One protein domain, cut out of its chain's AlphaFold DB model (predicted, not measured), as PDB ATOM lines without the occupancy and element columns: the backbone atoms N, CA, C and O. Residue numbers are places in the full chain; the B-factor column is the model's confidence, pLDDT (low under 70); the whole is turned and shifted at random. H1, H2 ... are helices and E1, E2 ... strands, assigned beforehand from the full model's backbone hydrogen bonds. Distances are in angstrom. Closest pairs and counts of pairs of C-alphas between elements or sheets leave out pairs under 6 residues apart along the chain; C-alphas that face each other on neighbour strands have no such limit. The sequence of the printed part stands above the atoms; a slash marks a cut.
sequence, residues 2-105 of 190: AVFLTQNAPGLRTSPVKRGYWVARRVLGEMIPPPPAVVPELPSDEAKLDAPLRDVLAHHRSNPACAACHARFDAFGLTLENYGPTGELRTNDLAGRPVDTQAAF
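Overview. This is residues 2 to 105 of the 190 residues of an uncharacterized protein of Acidobacteria bacterium (UniProt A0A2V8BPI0). Little regular structure: a rounded body, largely loops, in which short helix H5 sits between the longest helix, H2, and strand E1, with H1, H3 and H4 around them. The printed part has 104 residues with five named helices, then one named strand; the class is mostly helix, though named elements hold only 41 residues. It is compact, with a radius of gyration of the C-alphas of 13.0 A and spans of 34 by 27 by 24 A.

Arrangement. H2, residues 16 to 27, and H5, residues 74 to 78, touch; their closest C-alphas, Pro 16 and Gly 77, are 3.8 A apart. The closest C-alphas of H5 and E1, residues 102 to 104, are Ala 75 and Ala 103, at 5.1 A; E1 pairs with no named strand. H1, residues 2 to 7, is close but not clearly touching H2, the closest C-alphas, Leu 5 and Arg 19, being 6.9 A apart. H3, residues 53 to 60, and H4, residues 64 to 70, are close but not clearly touching, with closest C-alphas His 60 and Cys 66 at 7.5 A. Every O i to N i+4 pair is within hydrogen-bond range in H1, H2, H3 and H5; H4 has 1 of 3, and 2 of 4 O i to N i+3 pairs.

Along the chain. H2 measures 15.3 A. H1 begins at C-alpha 2 (172.372, 121.247, 125.208); E1 ends at C-alpha 104 (176.887, 140.848, 111.247).

Size, cuts and confidence. The farthest C-alphas, Met 31 and Gly 96, are 35.8 A apart. The printed part has no cut. Links H2 to H3 and H5 to E1 are long. Residues 39 to 41 have pLDDT under 70.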
ATOM      1  N   ALA A   2     171.114 121.929 124.855       75.88
ATOM      2  CA  ALA A   2     172.372 121.247 125.208       75.88
ATOM      3  C   ALA A   2     172.854 120.178 124.205       75.88
ATOM      4  O   ALA A   2     174.007 120.220 123.791       75.88
ATOM      5  N   VAL A   3     171.976 119.282 123.727       84.25
ATOM      6  CA  VAL A   3     172.354 118.229 122.755       84.25
ATOM      7  C   VAL A   3     172.914 118.816 121.455       84.25
ATOM      8  O   VAL A   3     173.977 118.405 121.005       84.25
ATOM      9  N   PHE A   4     172.241 119.817 120.876       89.06
ATOM     10  CA  PHE A   4     172.712 120.507 119.671       89.06
ATOM     11  C   PHE A   4     174.057 121.209 119.910       89.06
ATOM     12  O   PHE A   4     174.975 121.070 119.103       89.06
ATOM     13  N   LEU A   5     174.178 121.947 121.015       89.25
ATOM     14  CA  LEU A   5     175.371 122.733 121.329       89.25
ATOM     15  C   LEU A   5     176.592 121.843 121.589       89.25
ATOM     16  O   LEU A   5     177.668 122.162 121.084       89.25
ATOM     17  N   THR A   6     176.385 120.723 122.289       87.25
ATOM     18  CA  THR A   6     177.406 119.712 122.604       87.25
ATOM     19  C   THR A   6     177.828 118.936 121.367       87.25
ATOM     20  O   THR A   6     179.012 118.814 121.078       87.25
ATOM     21  N   GLN A   7     176.868 118.462 120.568       90.38
ATOM     22  CA  GLN A   7     177.162 117.711 119.345       90.38
ATOM     23  C   GLN A   7     177.954 118.543 118.323       90.38
ATOM     24  O   GLN A   7     178.700 117.995 117.512       90.38
ATOM     25  N   ASN A   8     177.801 119.869 118.357       90.94
ATOM     26  CA  ASN A   8     178.488 120.801 117.466       90.94
ATOM     27  C   ASN A   8     179.655 121.531 118.152       90.94
ATOM     28  O   ASN A   8     180.039 122.613 117.711       90.94
ATOM     29  N   ALA A   9     180.240 120.940 119.194       86.50
ATOM     30  CA  ALA A   9     181.415 121.440 119.897       86.50
ATOM     31  C   ALA A   9     182.479 120.329 120.012       86.50
ATOM     32  O   ALA A   9     182.145 119.181 120.307       86.50
ATOM     33  N   PRO A  10     183.767 120.613 119.765       80.25
ATOM     34  CA  PRO A  10     184.835 119.705 120.153       80.25
ATOM     35  C   PRO A  10     185.094 119.855 121.656       80.25
ATOM     36  O   PRO A  10     185.960 120.624 122.035       80.25
ATOM     37  N   GLY A  11     184.322 119.146 122.488       80.50
ATOM     38  CA  GLY A  11     184.554 118.869 123.920       80.50
ATOM     39  C   GLY A  11     185.057 120.017 124.812       80.50
ATOM     40  O   GLY A  11     184.308 120.524 125.636       80.50
ATOM     41  N   LEU A  12     186.332 120.386 124.668       85.25
ATOM     42  CA  LEU A  12     187.045 121.426 125.421       85.25
ATOM     43  C   LEU A  12     187.007 122.816 124.758       85.25
ATOM     44  O   LEU A  12     187.718 123.727 125.171       85.25
ATOM     45  N   ARG A  13     186.200 122.998 123.712       87.25
ATOM     46  CA  ARG A  13     185.913 124.309 123.123       87.25
ATOM     47  C   ARG A  13     184.550 124.348 122.462       87.25
ATOM     48  O   ARG A  13     184.009 123.323 122.047       87.25
ATOM     49  N   THR A  14     184.013 125.548 122.291       90.69
ATOM     50  CA  THR A  14     182.878 125.777 121.396       90.69
ATOM     51  C   THR A  14     183.331 125.723 119.933       90.69
ATOM     52  O   THR A  14     184.513 125.606 119.586       90.69
ATOM     53  N   SER A  15     182.363 125.755 119.020       92.00
ATOM     54  CA  SER A  15     182.656 125.854 117.595       92.00
ATOM     55  C   SER A  15     181.555 126.642 116.878       92.00
ATOM     56  O   SER A  15     180.602 126.026 116.377       92.00
ATOM     57  N   PRO A  16     181.714 127.975 116.745       92.69
ATOM     58  CA  PRO A  16     180.838 128.826 115.944       92.69
ATOM     59  C   PRO A  16     180.616 128.259 114.541       92.69
ATOM     60  O   PRO A  16     179.485 128.158 114.086       92.69
ATOM     61  N   VAL A  17     181.680 127.771 113.900       92.06
ATOM     62  CA  VAL A  17     181.642 127.192 112.549       92.06
ATOM     63  C   VAL A  17     180.645 126.032 112.464       92.06
ATOM     64  O   VAL A  17     179.674 126.102 111.717       92.06
ATOM     65  N   LYS A  18     180.830 124.971 113.265       92.44
ATOM     66  CA  LYS A  18     179.917 123.807 113.288       92.44
ATOM     67  C   LYS A  18     178.484 124.187 113.674       92.44
ATOM     68  O   LYS A  18     177.544 123.724 113.031       92.44
ATOM     69  N   ARG A  19     178.305 125.033 114.696       95.56
ATOM     70  CA  ARG A  19     176.979 125.477 115.162       95.56
ATOM     71  C   ARG A  19     176.250 126.280 114.086       95.56
ATOM     72  O   ARG A  19     175.097 125.987 113.781       95.56
ATOM     73  N   GLY A  20     176.936 127.238 113.471       95.88
ATOM     74  CA  GLY A  20     176.406 128.063 112.395       95.88
ATOM     75  C   GLY A  20     176.093 127.252 111.143       95.88
ATOM     76  O   GLY A  20     174.992 127.354 110.604       95.88
ATOM     77  N   TYR A  21     177.009 126.372 110.729       94.81
ATOM     78  CA  TYR A  21     176.797 125.443 109.616       94.81
ATOM     79  C   TYR A  21     175.563 124.564 109.838       94.81
ATOM     80  O   TYR A  21     174.757 124.370 108.927       94.81
ATOM     81  N   TRP A  22     175.375 124.053 111.059       95.69
ATOM     82  CA  TRP A  22     174.182 123.291 111.404       95.69
ATOM     83  C   TRP A  22     172.918 124.144 111.278       95.69
ATOM     84  O   TRP A  22     171.949 123.659 110.710       95.69
ATOM     85  N   VAL A  23     172.915 125.403 111.730       97.06
ATOM     86  CA  VAL A  23     171.759 126.302 111.540       97.06
ATOM     87  C   VAL A  23     171.479 126.493 110.050       97.06
ATOM     88  O   VAL A  23     170.380 126.181 109.593       97.06
ATOM     89  N   ALA A  24     172.475 126.902 109.266       96.75
ATOM     90  CA  ALA A  24     172.298 127.142 107.836       96.75
ATOM     91  C   ALA A  24     171.769 125.893 107.106       96.75
ATOM     92  O   ALA A  24     170.778 125.955 106.383       96.75
ATOM     93  N   ARG A  25     172.352 124.719 107.364       95.31
ATOM     94  CA  ARG A  25     171.974 123.478 106.674       95.31
ATOM     95  C   ARG A  25     170.713 122.816 107.226       95.31
ATOM     96  O   ARG A  25     169.890 122.286 106.480       95.31
ATOM     97  N   ARG A  26     170.570 122.726 108.549       95.19
ATOM     98  CA  ARG A  26     169.483 121.967 109.190       95.19
ATOM     99  C   ARG A  26     168.248 122.823 109.418       95.19
ATOM    100  O   ARG A  26     167.155 122.285 109.246       95.19
ATOM    101  N   VAL A  27     168.399 124.104 109.735       96.81
ATOM    102  CA  VAL A  27     167.274 125.017 109.995       96.81
ATOM    103  C   VAL A  27     166.846 125.746 108.725       96.81
ATOM    104  O   VAL A  27     165.652 125.778 108.449       96.81
ATOM    105  N   LEU A  28     167.789 126.253 107.926       97.75
ATOM    106  CA  LEU A  28     167.480 127.045 106.722       97.75
ATOM    107  C   LEU A  28     167.537 126.247 105.411       97.75
ATOM    108  O   LEU A  28     167.280 126.797 104.350       97.75
ATOM    109  N   GLY A  29     167.884 124.959 105.463       96.25
ATOM    110  CA  GLY A  29     167.915 124.100 104.274       96.25
ATOM    111  C   GLY A  29     169.018 124.445 103.270       96.25
ATOM    112  O   GLY A  29     168.982 123.971 102.138       96.25
ATOM    113  N   GLU A  30     170.015 125.243 103.658       94.88
ATOM    114  CA  GLU A  30     171.078 125.639 102.743       94.88
ATOM    115  C   GLU A  30     171.997 124.474 102.377       94.88
ATOM    116  O   GLU A  30     172.517 123.747 103.231       94.88
ATOM    117  N   MET A  31     172.286 124.373 101.081       91.06
ATOM    118  CA  MET A  31     173.350 123.523 100.568       91.06
ATOM    119  C   MET A  31     174.672 124.291 100.633       91.06
ATOM    120  O   MET A  31     174.867 125.311  99.963       91.06
ATOM    121  N   ILE A  32     175.570 123.801 101.484       88.56
ATOM    122  CA  ILE A  32     176.926 124.318 101.660       88.56
ATOM    123  C   ILE A  32     177.885 123.200 101.228       88.56
ATOM    124  O   ILE A  32     177.739 122.076 101.728       88.56
ATOM    125  N   PRO A  33     178.821 123.470 100.296       86.12
ATOM    126  CA  PRO A  33     179.760 122.467  99.808       86.12
ATOM    127  C   PRO A  33     180.653 121.938 100.942       86.12
ATOM    128  O   PRO A  33     180.816 122.609 101.968       86.12
ATOM    129  N   PRO A  34     181.222 120.730 100.792       82.44
ATOM    130  CA  PRO A  34     182.196 120.227 101.750       82.44
ATOM    131  C   PRO A  34     183.415 121.164 101.827       82.44
ATOM    132  O   PRO A  34     183.738 121.833 100.840       82.44
ATOM    133  N   PRO A  35     184.096 121.226 102.986       79.56
ATOM    134  CA  PRO A  35     185.327 121.994 103.104       79.56
ATOM    135  C   PRO A  35     186.426 121.422 102.182       79.56
ATOM    136  O   PRO A  35     186.375 120.237 101.838       79.56
ATOM    137  N   PRO A  36     187.431 122.230 101.797       78.69
ATOM    138  CA  PRO A  36     188.613 121.750 101.078       78.69
ATOM    139  C   PRO A  36     189.341 120.619 101.822       78.69
ATOM    140  O   PRO A  36     189.231 120.494 103.037       78.69
ATOM    141  N   ALA A  37     190.131 119.814 101.103       73.12
ATOM    142  CA  ALA A  37     190.824 118.653 101.677       73.12
ATOM    143  C   ALA A  37     191.891 119.012 102.731       73.12
ATOM    144  O   ALA A  37     192.192 118.197 103.598       73.12
ATOM    145  N   VAL A  38     192.453 120.224 102.668       71.12
ATOM    146  CA  VAL A  38     193.457 120.712 103.619       71.12
ATOM    147  C   VAL A  38     192.888 121.932 104.334       71.12
ATOM    148  O   VAL A  38     192.829 123.023 103.770       71.12
ATOM    149  N   VAL A  39     192.445 121.734 105.575       67.50
ATOM    150  CA  VAL A  39     191.969 122.800 106.464       67.50
ATOM    151  C   VAL A  39     192.915 122.854 107.660       67.50
ATOM    152  O   VAL A  39     193.068 121.836 108.332       67.50
ATOM    153  N   PRO A  40     193.550 124.004 107.947       68.06
ATOM    154  CA  PRO A  40     194.328 124.171 109.167       68.06
ATOM    155  C   PRO A  40     193.457 123.886 110.394       68.06
ATOM    156  O   PRO A  40     192.371 124.458 110.532       68.06
ATOM    157  N   GLU A  41     193.915 123.006 111.281       67.62
ATOM    158  CA  GLU A  41     193.191 122.726 112.517       67.62
ATOM    159  C   GLU A  41     193.294 123.915 113.476       67.62
ATOM    160  O   GLU A  41     194.370 124.453 113.729       67.62
ATOM    161  N   LEU A  42     192.152 124.319 114.033       70.25
ATOM    162  CA  LEU A  42     192.134 125.212 115.187       70.25
ATOM    163  C   LEU A  42     192.511 124.419 116.446       70.25
ATOM    164  O   LEU A  42     192.070 123.266 116.555       70.25
ATOM    165  N   PRO A  43     193.218 125.026 117.419       71.81
ATOM    166  CA  PRO A  43     193.559 124.373 118.681       71.81
ATOM    167  C   PRO A  43     192.345 123.703 119.334       71.81
ATOM    168  O   PRO A  43     191.216 124.188 119.232       71.81
ATOM    169  N   SER A  44     192.557 122.552 119.968       73.12
ATOM    170  CA  SER A  44     191.480 121.706 120.500       73.12
ATOM    171  C   SER A  44     190.887 122.199 121.824       73.12
ATOM    172  O   SER A  44     189.780 121.794 122.169       73.12
ATOM    173  N   ASP A  45     191.591 123.084 122.528       78.88
ATOM    174  CA  ASP A  45     191.272 123.560 123.876       78.88
ATOM    175  C   ASP A  45     191.173 125.092 123.877       78.88
ATOM    176  O   ASP A  45     192.136 125.780 123.532       78.88
ATOM    177  N   GLU A  46     190.002 125.628 124.230       79.94
ATOM    178  CA  GLU A  46     189.756 127.077 124.240       79.94
ATOM    179  C   GLU A  46     190.544 127.785 125.348       79.94
ATOM    180  O   GLU A  46     190.952 128.932 125.158       79.94
ATOM    181  N   ALA A  47     190.824 127.103 126.466       76.06
ATOM    182  CA  ALA A  47     191.575 127.676 127.586       76.06
ATOM    183  C   ALA A  47     193.040 127.977 127.226       76.06
ATOM    184  O   ALA A  47     193.696 128.770 127.896       76.06
ATOM    185  N   LYS A  48     193.554 127.354 126.157       81.31
ATOM    186  CA  LYS A  48     194.926 127.525 125.656       81.31
ATOM    187  C   LYS A  48     195.021 128.476 124.463       81.31
ATOM    188  O   LYS A  48     196.077 128.565 123.847       81.31
ATOM    189  N   LEU A  49     193.926 129.137 124.085       81.88
ATOM    190  CA  LEU A  49     193.937 130.093 122.982       81.88
ATOM    191  C   LEU A  49     194.478 131.447 123.437       81.88
ATOM    192  O   LEU A  49     193.920 132.063 124.344       81.88
ATOM    193  N   ASP A  50     195.456 131.975 122.704       83.69
ATOM    194  CA  ASP A  50     196.028 133.306 122.950       83.69
ATOM    195  C   ASP A  50     195.036 134.453 122.671       83.69
ATOM    196  O   ASP A  50     195.187 135.558 123.187       83.69
ATOM    197  N   ALA A  51     193.985 134.190 121.886       86.88
ATOM    198  CA  ALA A  51     192.963 135.165 121.505       86.88
ATOM    199  C   ALA A  51     191.536 134.593 121.627       86.88
ATOM    200  O   ALA A  51     191.358 133.370 121.556       86.88
ATOM    201  N   PRO A  52     190.507 135.448 121.803       88.62
ATOM    202  CA  PRO A  52     189.110 135.033 121.748       88.62
ATOM    203  C   PRO A  52     188.810 134.233 120.479       88.62
ATOM    204  O   PRO A  52     189.316 134.537 119.397       88.62
ATOM    205  N   LEU A  53     187.923 133.238 120.577       87.00
ATOM    206  CA  LEU A  53     187.597 132.362 119.445       87.00
ATOM    207  C   LEU A  53     187.088 133.133 118.213       87.00
ATOM    208  O   LEU A  53     187.305 132.711 117.078       87.00
ATOM    209  N   ARG A  54     186.451 134.288 118.435       89.25
ATOM    210  CA  ARG A  54     186.048 135.246 117.397       89.25
ATOM    211  C   ARG A  54     187.231 135.741 116.569       89.25
ATOM    212  O   ARG A  54     187.148 135.727 115.345       89.25
ATOM    213  N   ASP A  55     188.309 136.146 117.224       90.06
ATOM    214  CA  ASP A  55     189.482 136.726 116.570       90.06
ATOM    215  C   ASP A  55     190.280 135.641 115.851       90.06
ATOM    216  O   ASP A  55     190.699 135.820 114.708       90.06
ATOM    217  N   VAL A  56     190.382 134.461 116.470       87.81
ATOM    218  CA  VAL A  56     190.942 133.258 115.839       87.81
ATOM    219  C   VAL A  56     190.171 132.906 114.560       87.81
ATOM    220  O   VAL A  56     190.770 132.633 113.518       87.81
ATOM    221  N   LEU A  57     188.835 132.955 114.603       87.81
ATOM    222  CA  LEU A  57     187.985 132.716 113.438       87.81
ATOM    223  C   LEU A  57     188.133 133.818 112.379       87.81
ATOM    224  O   LEU A  57     188.197 133.511 111.190       87.81
ATOM    225  N   ALA A  58     188.204 135.086 112.784       89.12
ATOM    226  CA  ALA A  58     188.417 136.208 111.874       89.12
ATOM    227  C   ALA A  58     189.760 136.077 111.140       89.12
ATOM    228  O   ALA A  58     189.807 136.226 109.918       89.12
ATOM    229  N   HIS A  59     190.822 135.700 111.857       87.69
ATOM    230  CA  HIS A  59     192.122 135.408 111.266       87.69
ATOM    231  C   HIS A  59     192.046 134.233 110.281       87.69
ATOM    232  O   HIS A  59     192.510 134.358 109.149       87.69
ATOM    233  N   HIS A  60     191.388 133.126 110.644       84.25
ATOM    234  CA  HIS A  60     191.194 131.979 109.744       84.25
ATOM    235  C   HIS A  60     190.460 132.365 108.445       84.25
ATOM    236  O   HIS A  60     190.822 131.932 107.351       84.25
ATOM    237  N   ARG A  61     189.450 133.234 108.548       87.25
ATOM    238  CA  ARG A  61     188.678 133.744 107.406       87.25
ATOM    239  C   ARG A  61     189.408 134.792 106.572       87.25
ATOM    240  O   ARG A  61     188.869 135.183 105.542       87.25
ATOM    241  N   SER A  62     190.601 135.243 106.964       87.81
ATOM    242  CA  SER A  62     191.420 136.101 106.096       87.81
ATOM    243  C   SER A  62     191.835 135.386 104.805       87.81
ATOM    244  O   SER A  62     192.084 136.045 103.800       87.81
ATOM    245  N   ASN A  63     191.840 134.045 104.803       85.62
ATOM    246  CA  ASN A  63     192.026 133.260 103.592       85.62
ATOM    247  C   ASN A  63     190.770 133.355 102.697       85.62
ATOM    248  O   ASN A  63     189.703 132.864 103.095       85.62
ATOM    249  N   PRO A  64     190.877 133.903 101.471       85.50
ATOM    250  CA  PRO A  64     189.738 134.050 100.563       85.50
ATOM    251  C   PRO A  64     189.013 132.732 100.253       85.50
ATOM    252  O   PRO A  64     187.792 132.731 100.085       85.50
ATOM    253  N   ALA A  65     189.736 131.605 100.235       84.00
ATOM    254  CA  ALA A  65     189.155 130.284  99.994       84.00
ATOM    255  C   ALA A  65     188.189 129.848 101.114       84.00
ATOM    256  O   ALA A  65     187.214 129.142 100.858       84.00
ATOM    257  N   CYS A  66     188.429 130.292 102.351       85.12
ATOM    258  CA  CYS A  66     187.589 129.991 103.511       85.12
ATOM    259  C   CYS A  66     186.451 131.014 103.653       85.12
ATOM    260  O   CYS A  66     185.309 130.648 103.943       85.12
ATOM    261  N   ALA A  67     186.747 132.294 103.404       87.44
ATOM    262  CA  ALA A  67     185.828 133.411 103.612       87.44
ATOM    263  C   ALA A  67     184.486 133.240 102.884       87.44
ATOM    264  O   ALA A  67     183.434 133.501 103.473       87.44
ATOM    265  N   ALA A  68     184.519 132.774 101.631       86.25
ATOM    266  CA  ALA A  68     183.343 132.696 100.764       86.25
ATOM    267  C   ALA A  68     182.228 131.807 101.340       86.25
ATOM    268  O   ALA A  68     181.062 132.199 101.358       86.25
ATOM    269  N   CYS A  69     182.575 130.622 101.854       86.81
ATOM    270  CA  CYS A  69     181.585 129.729 102.461       86.81
ATOM    271  C   CYS A  69     181.201 130.190 103.873       86.81
ATOM    272  O   CYS A  69     180.019 130.208 104.214       86.81
ATOM    273  N   HIS A  70     182.183 130.603 104.676       90.62
ATOM    274  CA  HIS A  70     181.990 131.012 106.070       90.62
ATOM    275  C   HIS A  70     181.113 132.258 106.232       90.62
ATOM    276  O   HIS A  70     180.348 132.359 107.195       90.62
ATOM    277  N   ALA A  71     181.146 133.174 105.257       90.12
ATOM    278  CA  ALA A  71     180.285 134.354 105.220       90.12
ATOM    279  C   ALA A  71     178.787 134.019 105.326       90.12
ATOM    280  O   ALA A  71     178.008 134.863 105.759       90.12
ATOM    281  N   ARG A  72     178.383 132.791 104.972       90.75
ATOM    282  CA  ARG A  72     176.983 132.352 104.985       90.75
ATOM    283  C   ARG A  72     176.474 131.933 106.362       90.75
ATOM    284  O   ARG A  72     175.268 131.967 106.573       90.75
ATOM    285  N   PHE A  73     177.346 131.498 107.276       94.19
ATOM    286  CA  PHE A  73     176.891 130.794 108.482       94.19
ATOM    287  C   PHE A  73     177.650 131.110 109.775       94.19
ATOM    288  O   PHE A  73     177.097 130.882 110.851       94.19
ATOM    289  N   ASP A  74     178.867 131.657 109.722       94.31
ATOM    290  CA  ASP A  74     179.646 131.927 110.940       94.31
ATOM    291  C   ASP A  74     178.940 132.893 111.885       94.31
ATOM    292  O   ASP A  74     178.974 132.707 113.100       94.31
ATOM    293  N   ALA A  75     178.249 133.888 111.323       95.69
ATOM    294  CA  ALA A  75     177.443 134.832 112.084       95.69
ATOM    295  C   ALA A  75     176.411 134.108 112.963       95.69
ATOM    296  O   ALA A  75     176.272 134.428 114.139       95.69
ATOM    297  N   PHE A  76     175.749 133.069 112.439       97.00
ATOM    298  CA  PHE A  76     174.786 132.277 113.210       97.00
ATOM    299  C   PHE A  76     175.468 131.548 114.371       97.00
ATOM    300  O   PHE A  76     174.923 131.481 115.467       97.00
ATOM    301  N   GLY A  77     176.680 131.042 114.155       95.81
ATOM    302  CA  GLY A  77     177.483 130.413 115.198       95.81
ATOM    303  C   GLY A  77     177.903 131.371 116.307       95.81
ATOM    304  O   GLY A  77     177.743 131.049 117.479       95.81
ATOM    305  N   LEU A  78     178.402 132.554 115.938       96.00
ATOM    306  CA  LEU A  78     178.875 133.575 116.881       96.00
ATOM    307  C   LEU A  78     177.764 134.057 117.821       96.00
ATOM    308  O   LEU A  78     178.014 134.297 119.000       96.00
ATOM    309  N   THR A  79     176.518 134.114 117.343       97.00
ATOM    310  CA  THR A  79     175.366 134.437 118.204       97.00
ATOM    311  C   THR A  79     175.082 133.403 119.298       97.00
ATOM    312  O   THR A  79     174.287 133.664 120.196       97.00
ATOM    313  N   LEU A  80     175.712 132.228 119.244       96.19
ATOM    314  CA  LEU A  80     175.530 131.135 120.199       96.19
ATOM    315  C   LEU A  80     176.732 130.969 121.136       96.19
ATOM    316  O   LEU A  80     176.804 129.982 121.868       96.19
ATOM    317  N   GLU A  81     177.688 131.898 121.121       95.12
ATOM    318  CA  GLU A  81     178.891 131.783 121.949       95.12
ATOM    319  C   GLU A  81     178.635 132.030 123.435       95.12
ATOM    320  O   GLU A  81     179.438 131.603 124.260       95.12
ATOM    321  N   ASN A  82     177.481 132.596 123.808       95.06
ATOM    322  CA  ASN A  82     177.012 132.631 125.198       95.06
ATOM    323  C   ASN A  82     176.611 131.247 125.737       95.06
ATOM    324  O   ASN A  82     176.126 131.149 126.863       95.06
ATOM    325  N   TYR A  83     176.801 130.187 124.949       94.75
ATOM    326  CA  TYR A  83     176.704 128.812 125.400       94.75
ATOM    327  C   TYR A  83     178.058 128.115 125.298       94.75
ATOM    328  O   TYR A  83     178.654 128.063 124.218       94.75
ATOM    329  N   GLY A  84     178.521 127.529 126.395       93.06
ATOM    330  CA  GLY A  84     179.766 126.775 126.440       93.06
ATOM    331  C   GLY A  84     179.695 125.431 125.708       93.06
ATOM    332  O   GLY A  84     178.710 125.139 125.011       93.06
ATOM    333  N   PRO A  85     180.763 124.620 125.773       90.81
ATOM    334  CA  PRO A  85     180.877 123.395 124.989       90.81
ATOM    335  C   PRO A  85     179.781 122.369 125.278       90.81
ATOM    336  O   PRO A  85     179.369 121.678 124.351       90.81
ATOM    337  N   THR A  86     179.257 122.305 126.506       89.81
ATOM    338  CA  THR A  86     178.163 121.388 126.886       89.81
ATOM    339  C   THR A  86     176.772 122.033 126.797       89.81
ATOM    340  O   THR A  86     175.742 121.410 127.067       89.81
ATOM    341  N   GLY A  87     176.718 123.285 126.339       90.56
ATOM    342  CA  GLY A  87     175.500 124.069 126.169       90.56
ATOM    343  C   GLY A  87     175.029 124.800 127.426       90.56
ATOM    344  O   GLY A  87     173.905 125.302 127.448       90.56
ATOM    345  N   GLU A  88     175.873 124.865 128.450       92.50
ATOM    346  CA  GLU A  88     175.721 125.714 129.623       92.50
ATOM    347  C   GLU A  88     175.782 127.195 129.240       92.50
ATOM    348  O   GLU A  88     176.527 127.574 128.340       92.50
ATOM    349  N   LEU A  89     175.003 128.046 129.909       94.25
ATOM    350  CA  LEU A  89     175.108 129.491 129.708       94.25
ATOM    351  C   LEU A  89     176.437 130.003 130.268       94.25
ATOM    352  O   LEU A  89     176.843 129.613 131.361       94.25
ATOM    353  N   ARG A  90     177.082 130.910 129.532       93.88
ATOM    354  CA  ARG A  90     178.352 131.528 129.917       93.88
ATOM    355  C   ARG A  90     178.402 133.006 129.547       93.88
ATOM    356  O   ARG A  90     177.864 133.422 128.523       93.88
ATOM    357  N   THR A  91     179.090 133.785 130.374       95.31
ATOM    358  CA  THR A  91     179.470 135.183 130.094       95.31
ATOM    359  C   THR A  91     180.948 135.316 129.754       95.31
ATOM    360  O   THR A  91     181.346 136.300 129.138       95.31
ATOM    361  N   ASN A  92     181.749 134.320 130.136       95.00
ATOM    362  CA  ASN A  92     183.179 134.261 129.903       95.00
ATOM    363  C   ASN A  92     183.524 132.958 129.175       95.00
ATOM    364  O   ASN A  92     182.848 131.945 129.360       95.00
ATOM    365  N   ASP A  93     184.541 132.995 128.323       92.44
ATOM    366  CA  ASP A  93     185.075 131.808 127.666       92.44
ATOM    367  C   ASP A  93     185.888 130.945 128.647       92.44
ATOM    368  O   ASP A  93     186.075 131.311 129.810       92.44
ATOM    369  N   LEU A  94     186.371 129.780 128.200       88.81
ATOM    370  CA  LEU A  94     187.136 128.875 129.069       88.81
ATOM    371  C   LEU A  94     188.495 129.445 129.527       88.81
ATOM    372  O   LEU A  94     189.091 128.898 130.451       88.81
ATOM    373  N   ALA A  95     188.964 130.545 128.928       89.81
ATOM    374  CA  ALA A  95     190.149 131.291 129.356       89.81
ATOM    375  C   ALA A  95     189.806 132.485 130.276       89.81
ATOM    376  O   ALA A  95     190.692 133.242 130.669       89.81
ATOM    377  N   GLY A  96     188.528 132.681 130.625       92.00
ATOM    378  CA  GLY A  96     188.060 133.748 131.510       92.00
ATOM    379  C   GLY A  96     187.788 135.092 130.823       92.00
ATOM    380  O   GLY A  96     187.430 136.056 131.502       92.00
ATOM    381  N   ARG A  97     187.893 135.193 129.494       93.75
ATOM    382  CA  ARG A  97     187.637 136.437 128.741       93.75
ATOM    383  C   ARG A  97     186.140 136.626 128.499       93.75
ATOM    384  O   ARG A  97     185.445 135.628 128.334       93.75
ATOM    385  N   PRO A  98     185.612 137.860 128.442       94.94
ATOM    386  CA  PRO A  98     184.198 138.083 128.154       94.94
ATOM    387  C   PRO A  98     183.820 137.559 126.764       94.94
ATOM    388  O   PRO A  98     184.539 137.760 125.786       94.94
ATOM    389  N   VAL A  99     182.667 136.906 126.676       94.31
ATOM    390  CA  VAL A  99     182.117 136.409 125.417       94.31
ATOM    391  C   VAL A  99     181.379 137.527 124.689       94.31
ATOM    392  O   VAL A  99     180.452 138.130 125.226       94.31
ATOM    393  N   ASP A 100     181.722 137.728 123.419       94.12
ATOM    394  CA  ASP A 100     180.972 138.578 122.498       94.12
ATOM    395  C   ASP A 100     180.055 137.720 121.607       94.12
ATOM    396  O   ASP A 100     180.516 136.809 120.913       94.12
ATOM    397  N   THR A 101     178.756 138.036 121.597       96.38
ATOM    398  CA  THR A 101     177.733 137.375 120.762       96.38
ATOM    399  C   THR A 101     177.131 138.275 119.681       96.38
ATOM    400  O   THR A 101     176.156 137.883 119.035       96.38
ATOM    401  N   GLN A 102     177.687 139.469 119.458       96.69
ATOM    402  CA  GLN A 102     177.290 140.338 118.351       96.69
ATOM    403  C   GLN A 102     177.729 139.727 117.021       96.69
ATOM    404  O   GLN A 102     178.848 139.222 116.906       96.69
ATOM    405  N   ALA A 103     176.880 139.774 116.003       95.00
ATOM    406  CA  ALA A 103     177.193 139.252 114.683       95.00
ATOM    407  C   ALA A 103     176.573 140.110 113.577       95.00
ATOM    408  O   ALA A 103     175.403 140.489 113.651       95.00
ATOM    409  N   ALA A 104     177.358 140.320 112.518       95.56
ATOM    410  CA  ALA A 104     176.887 140.848 111.247       95.56
ATOM    411  C   ALA A 104     176.432 139.682 110.363       95.56
ATOM    412  O   ALA A 104     177.240 138.844 109.953       95.56
ATOM    413  N   PHE A 105     175.134 139.605 110.098       96.31
ATOM    414  CA  PHE A 105     174.542 138.566 109.263       96.31
ATOM    415  C   PHE A 105     174.746 138.845 107.764       96.31
ATOM    416  O   PHE A 105     175.039 139.984 107.379       96.31
TER     417      PHE A 105